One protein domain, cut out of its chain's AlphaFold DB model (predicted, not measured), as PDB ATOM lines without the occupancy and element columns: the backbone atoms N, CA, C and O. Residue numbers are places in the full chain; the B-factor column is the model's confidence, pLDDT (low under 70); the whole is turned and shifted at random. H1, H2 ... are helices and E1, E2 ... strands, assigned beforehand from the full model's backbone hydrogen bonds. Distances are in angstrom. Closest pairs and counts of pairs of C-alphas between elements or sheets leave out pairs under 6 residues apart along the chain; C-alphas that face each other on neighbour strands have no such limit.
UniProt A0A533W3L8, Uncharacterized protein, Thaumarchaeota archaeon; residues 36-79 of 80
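Overview. This is residues 36 to 79 of the 80 residues of an uncharacterized protein of Thaumarchaeota archaeon (UniProt A0A533W3L8). A long, twisted two-stranded hairpin of E1 and E2 makes the length of this rod-shaped domain, with the short strand E3 added beside E2 at the end away from the hairpin's turn. After E3 the backbone folds back toward that turn and leads into one short helix, H1, the last named element of the printed part, which packs on the sheet near the turn and lies beside the strands. The printed part has 44 residues, with three named strands and one named helix in the order E1, E2, E3, H1; the sheet runs E1, E2, E3 and is antiparallel throughout, and the class is mixed, helices and strands. The whole is loose, with a radius of gyration of the C-alphas of 12.0 A, and the C-alphas span 37 by 14 by 12 A.

Along the chain. E1 is residues 39 to 48, 27.0 A from first to last C-alpha, and begins with C-alpha 39 at (10.278, -1.453, 47.054). E2 is residues 51 to 60, 28.3 A long, and ends with C-alpha 60 at (12.931, -3.329, 49.818). E3 is residues 66 to 68, 6.8 A long. H1 is residues 72 to 78, 10.2 A long, and ends with C-alpha 78 at (24.234, -20.478, 36.208).

Arrangement. E1 and E2 form a hairpin, antiparallel with 158 degrees between their directions. C-alphas 39 and 60 face each other at 4.3 A, and so do 48 and 51 at 5.6 A. N 42 and O 57 are within hydrogen-bond range at 2.8 A, as are N 55 and O 44 at 2.8 A. E2 and E3 form a second hairpin, antiparallel at 141 degrees; C-alphas 57 and 68 face each other at 4.0 A, and N 58 and O 67 are within hydrogen-bond range at 2.7 A. E1, E2 and E3 make a meander, each strand the antiparallel neighbour of the one before. E1 and E3 are edge strands and E2 is the inner one. H1 is on the sheet at a height of 7.5 A, over none of the strands, but only just: 2 of its 7 C-alphas fall on E1 and 2 on E2. Its closest C-alphas to E1 are those of Ala 77 and Ser 48, 6.2 A apart, and to E2 those of Val 74 and Ala 53, 7.4 A apart. In H1 every O i to N i+4 pair is within hydrogen-bond range.

Size, cuts and confidence. The two C-alphas farthest apart are those of Ala 36 and Gly 50, 37.8 A. The printed part has no cut, and its three links are tight. The mean pLDDT of the printed part is 73.0; residues 48 to 49, 51 and 69 to 79 are under 70, and H1 has a mean of 52.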
ATOM      1  N   ALA A  36       6.102  -2.876  53.752       83.69
ATOM      2  CA  ALA A  36       6.426  -1.498  53.435       83.69
ATOM      3  C   ALA A  36       6.238  -1.254  51.939       83.69
ATOM      4  O   ALA A  36       6.748  -2.019  51.124       83.69
ATOM      5  N   GLY A  37       5.590  -0.143  51.586       83.25
ATOM      6  CA  GLY A  37       5.456   0.341  50.205       83.25
ATOM      7  C   GLY A  37       6.733   0.978  49.638       83.25
ATOM      8  O   GLY A  37       6.650   1.950  48.898       83.25
ATOM      9  N   GLN A  38       7.905   0.510  50.075       82.75
ATOM     10  CA  GLN A  38       9.230   1.045  49.738       82.75
ATOM     11  C   GLN A  38      10.055  -0.055  49.062       82.75
ATOM     12  O   GLN A  38      11.114  -0.453  49.556       82.75
ATOM     13  N   MET A  39       9.515  -0.619  47.980       85.19
ATOM     14  CA  MET A  39      10.278  -1.453  47.054       85.19
ATOM     15  C   MET A  39      10.786  -0.628  45.879       85.19
ATOM     16  O   MET A  39      10.062   0.188  45.316       85.19
ATOM     17  N   VAL A  40      12.040  -0.874  45.521       83.81
ATOM     18  CA  VAL A  40      12.758  -0.228  44.428       83.81
ATOM     19  C   VAL A  40      13.140  -1.302  43.423       83.81
ATOM     20  O   VAL A  40      13.738  -2.315  43.789       83.81
ATOM     21  N   GLU A  41      12.790  -1.096  42.161       84.69
ATOM     22  CA  GLU A  41      13.238  -1.962  41.076       84.69
ATOM     23  C   GLU A  41      14.714  -1.693  40.768       84.69
ATOM     24  O   GLU A  41      15.167  -0.545  40.756       84.69
ATOM     25  N   TYR A  42      15.475  -2.752  40.533       79.62
ATOM     26  CA  TYR A  42      16.856  -2.668  40.100       79.62
ATOM     27  C   TYR A  42      17.099  -3.641  38.954       79.62
ATOM     28  O   TYR A  42      16.554  -4.744  38.905       79.62
ATOM     29  N   GLN A  43      17.961  -3.221  38.035       82.25
ATOM     30  CA  GLN A  43      18.424  -4.050  36.938       82.25
ATOM     31  C   GLN A  43      19.909  -4.326  37.111       82.25
ATOM     32  O   GLN A  43      20.708  -3.411  37.332       82.25
ATOM     33  N   ARG A  44      20.291  -5.593  37.007       78.06
ATOM     34  CA  ARG A  44      21.678  -6.033  37.066       78.06
ATOM     35  C   ARG A  44      22.014  -6.790  35.795       78.06
ATOM     36  O   ARG A  44      21.352  -7.755  35.444       78.06
ATOM     37  N   LYS A  45      23.082  -6.375  35.123       78.00
ATOM     38  CA  LYS A  45      23.643  -7.144  34.013       78.00
ATOM     39  C   LYS A  45      24.508  -8.257  34.585       78.00
ATOM     40  O   LYS A  45      25.417  -7.979  35.372       78.00
ATOM     41  N   ILE A  46      24.213  -9.496  34.215       75.44
ATOM     42  CA  ILE A  46      25.049 -10.655  34.512       75.44
ATOM     43  C   ILE A  46      25.704 -11.099  33.213       75.44
ATOM     44  O   ILE A  46      25.047 -11.236  32.186       75.44
ATOM     45  N   ASN A  47      27.013 -11.309  33.267       71.94
ATOM     46  CA  ASN A  47      27.762 -11.927  32.188       71.94
ATOM     47  C   ASN A  47      28.289 -13.265  32.712       71.94
ATOM     48  O   ASN A  47      29.192 -13.283  33.551       71.94
ATOM     49  N   SER A  48      27.683 -14.360  32.254       63.91
ATOM     50  CA  SER A  48      28.060 -15.726  32.629       63.91
ATOM     51  C   SER A  48      28.242 -16.560  31.366       63.91
ATOM     52  O   SER A  48      27.371 -16.593  30.499       63.91
ATOM     53  N   GLY A  49      29.391 -17.228  31.235       65.88
ATOM     54  CA  GLY A  49      29.634 -18.193  30.152       65.88
ATOM     55  C   GLY A  49      29.548 -17.626  28.726       65.88
ATOM     56  O   GLY A  49      29.228 -18.367  27.803       65.88
ATOM     57  N   GLY A  50      29.797 -16.324  28.530       71.12
ATOM     58  CA  GLY A  50      29.712 -15.672  27.216       71.12
ATOM     59  C   GLY A  50      28.296 -15.273  26.790       71.12
ATOM     60  O   GLY A  50      28.104 -14.841  25.654       71.12
ATOM     61  N   ARG A  51      27.308 -15.395  27.685       66.62
ATOM     62  CA  ARG A  51      25.950 -14.880  27.494       66.62
ATOM     63  C   ARG A  51      25.720 -13.703  28.442       66.62
ATOM     64  O   ARG A  51      25.974 -13.799  29.643       66.62
ATOM     65  N   GLU A  52      25.252 -12.587  27.891       74.19
ATOM     66  CA  GLU A  52      24.766 -11.449  28.672       74.19
ATOM     67  C   GLU A  52      23.284 -11.649  28.983       74.19
ATOM     68  O   GLU A  52      22.463 -11.769  28.076       74.19
ATOM     69  N   ALA A  53      22.947 -11.655  30.269       73.62
ATOM     70  CA  ALA A  53      21.578 -11.663  30.757       73.62
ATOM     71  C   ALA A  53      21.313 -10.363  31.525       73.62
ATOM     72  O   ALA A  53      22.122  -9.927  32.351       73.62
ATOM     73  N   SER A  54      20.179  -9.723  31.244       73.38
ATOM     74  CA  SER A  54      19.706  -8.581  32.030       73.38
ATOM     75  C   SER A  54      18.703  -9.082  33.048       73.38
ATOM     76  O   SER A  54      17.677  -9.650  32.694       73.38
ATOM     77  N   LEU A  55      19.030  -8.884  34.314       74.94
ATOM     78  CA  LEU A  55      18.269  -9.378  35.439       74.94
ATOM     79  C   LEU A  55      17.511  -8.224  36.067       74.94
ATOM     80  O   LEU A  55      18.131  -7.260  36.513       74.94
ATOM     81  N   THR A  56      16.192  -8.327  36.122       81.31
ATOM     82  CA  THR A  56      15.349  -7.349  36.808       81.31
ATOM     83  C   THR A  56      14.885  -7.946  38.128       81.31
ATOM     84  O   THR A  56      14.444  -9.094  38.188       81.31
ATOM     85  N   GLY A  57      15.010  -7.175  39.200       85.38
ATOM     86  CA  GLY A  57      14.529  -7.546  40.521       85.38
ATOM     87  C   GLY A  57      14.020  -6.334  41.281       85.38
ATOM     88  O   GLY A  57      14.179  -5.191  40.862       85.38
ATOM     89  N   ARG A  58      13.415  -6.580  42.435       84.38
ATOM     90  CA  ARG A  58      12.918  -5.563  43.356       84.38
ATOM     91  C   ARG A  58      13.597  -5.730  44.704       84.38
ATOM     92  O   ARG A  58      13.787  -6.839  45.190       84.38
ATOM     93  N   ARG A  59      13.993  -4.627  45.329       85.25
ATOM     94  CA  ARG A  59      14.596  -4.613  46.663       85.25
ATOM     95  C   ARG A  59      13.808  -3.690  47.573       85.25
ATOM     96  O   ARG A  59      13.505  -2.559  47.215       85.25
ATOM     97  N   CYS A  60      13.501  -4.157  48.773       88.44
ATOM     98  CA  CYS A  60      12.931  -3.329  49.818       88.44
ATOM     99  C   CYS A  60      14.028  -2.520  50.511       88.44
ATOM    100  O   CYS A  60      14.947  -3.097  51.096       88.44
ATOM    101  N   ASP A  61      13.895  -1.197  50.504       83.31
ATOM    102  CA  ASP A  61      14.855  -0.293  51.149       83.31
ATOM    103  C   ASP A  61      14.812  -0.418  52.685       83.31
ATOM    104  O   ASP A  61      15.819  -0.322  53.378       83.31
ATOM    105  N   ARG A  62      13.632  -0.757  53.225       83.88
ATOM    106  CA  ARG A  62      13.387  -0.826  54.669       83.88
ATOM    107  C   ARG A  62      13.992  -2.053  55.348       83.88
ATOM    108  O   ARG A  62      14.546  -1.936  56.434       83.88
ATOM    109  N   CYS A  63      13.810  -3.241  54.768       86.38
ATOM    110  CA  CYS A  63      14.251  -4.504  55.379       86.38
ATOM    111  C   CYS A  63      15.340  -5.229  54.581       86.38
ATOM    112  O   CYS A  63      15.835  -6.259  55.031       86.38
ATOM    113  N   GLY A  64      15.691  -4.735  53.391       82.00
ATOM    114  CA  GLY A  64      16.677  -5.360  52.514       82.00
ATOM    115  C   GLY A  64      16.187  -6.610  51.776       82.00
ATOM    116  O   GLY A  64      16.976  -7.209  51.046       82.00
ATOM    117  N   TYR A  65      14.918  -7.008  51.934       83.75
ATOM    118  CA  TYR A  65      14.345  -8.131  51.187       83.75
ATOM    119  C   TYR A  65      14.466  -7.889  49.684       83.75
ATOM    120  O   TYR A  65      14.193  -6.785  49.217       83.75
ATOM    121  N   THR A  66      14.886  -8.909  48.947       83.12
ATOM    122  CA  THR A  66      15.139  -8.820  47.512       83.12
ATOM    123  C   THR A  66      14.360  -9.920  46.808       83.12
ATOM    124  O   THR A  66      14.439 -11.076  47.211       83.12
ATOM    125  N   GLU A  67      13.617  -9.538  45.783       79.19
ATOM    126  CA  GLU A  67      12.799 -10.382  44.920       79.19
ATOM    127  C   GLU A  67      13.367 -10.290  43.501       79.19
ATOM    128  O   GLU A  67      13.782  -9.211  43.072       79.19
ATOM    129  N   LEU A  68      13.457 -11.405  42.784       79.50
ATOM    130  CA  LEU A  68      13.933 -11.448  41.401       79.50
ATOM    131  C   LEU A  68      12.747 -11.814  40.513       79.50
ATOM    132  O   LEU A  68      12.005 -12.735  40.830       79.50
ATOM    133  N   ASP A  69      12.549 -11.065  39.428       68.06
ATOM    134  CA  ASP A  69      11.383 -11.233  38.549       68.06
ATOM    135  C   ASP A  69      11.664 -12.247  37.421       68.06
ATOM    136  O   ASP A  69      10.756 -12.725  36.754       68.06
ATOM    137  N   ASN A  70      12.937 -12.593  37.196       60.88
ATOM    138  CA  ASN A  70      13.371 -13.540  36.168       60.88
ATOM    139  C   ASN A  70      14.297 -14.592  36.776       60.88
ATOM    140  O   ASN A  70      15.518 -14.459  36.741       60.88
ATOM    141  N   ASP A  71      13.697 -15.632  37.344       58.25
ATOM    142  CA  ASP A  71      14.424 -16.801  37.831       58.25
ATOM    143  C   ASP A  71      14.871 -17.690  36.647       58.25
ATOM    144  O   ASP A  71      16.036 -18.070  36.569       58.25
ATOM    145  N   GLU A  72      14.007 -17.979  35.667       56.53
ATOM    146  CA  GLU A  72      14.267 -19.032  34.660       56.53
ATOM    147  C   GLU A  72      15.479 -18.774  33.739       56.53
ATOM    148  O   GLU A  72      16.275 -19.686  33.492       56.53
ATOM    149  N   ASP A  73      15.692 -17.535  33.282       51.47
ATOM    150  CA  ASP A  73      16.868 -17.167  32.472       51.47
ATOM    151  C   ASP A  73      18.172 -17.154  33.288       51.47
ATOM    152  O   ASP A  73      19.259 -17.407  32.760       51.47
ATOM    153  N   VAL A  74      18.081 -16.894  34.593       53.19
ATOM    154  CA  VAL A  74      19.235 -16.830  35.499       53.19
ATOM    155  C   VAL A  74      19.689 -18.220  35.876       53.19
ATOM    156  O   VAL A  74      20.878 -18.503  35.740       53.19
ATOM    157  N   TRP A  75      18.763 -19.096  36.278       53.44
ATOM    158  CA  TRP A  75      19.058 -20.508  36.539       53.44
ATOM    159  C   TRP A  75      19.619 -21.189  35.286       53.44
ATOM    160  O   TRP A  75      20.606 -21.921  35.378       53.44
ATOM    161  N   SER A  76      19.099 -20.840  34.102       51.94
ATOM    162  CA  SER A  76      19.645 -21.293  32.814       51.94
ATOM    163  C   SER A  76      21.064 -20.776  32.529       51.94
ATOM    164  O   SER A  76      21.829 -21.439  31.826       51.94
ATOM    165  N   ALA A  77      21.442 -19.611  33.065       48.53
ATOM    166  CA  ALA A  77      22.776 -19.028  32.906       48.53
ATOM    167  C   ALA A  77      23.793 -19.497  33.966       48.53
ATOM    168  O   ALA A  77      24.996 -19.442  33.700       48.53
ATOM    169  N   VAL A  78      23.347 -19.949  35.149       48.03
ATOM    170  CA  VAL A  78      24.234 -20.478  36.208       48.03
ATOM    171  C   VAL A  78      24.426 -21.997  36.177       48.03
ATOM    172  O   VAL A  78      25.364 -22.468  36.813       48.03
ATOM    173  N   GLY A  79      23.633 -22.743  35.397       44.16
ATOM    174  CA  GLY A  79      23.920 -24.138  35.035       44.16
ATOM    175  C   GLY A  79      24.175 -25.070  36.225       44.16
ATOM    176  O   GLY A  79      25.210 -25.737  36.255       44.16
TER     177      GLY A  79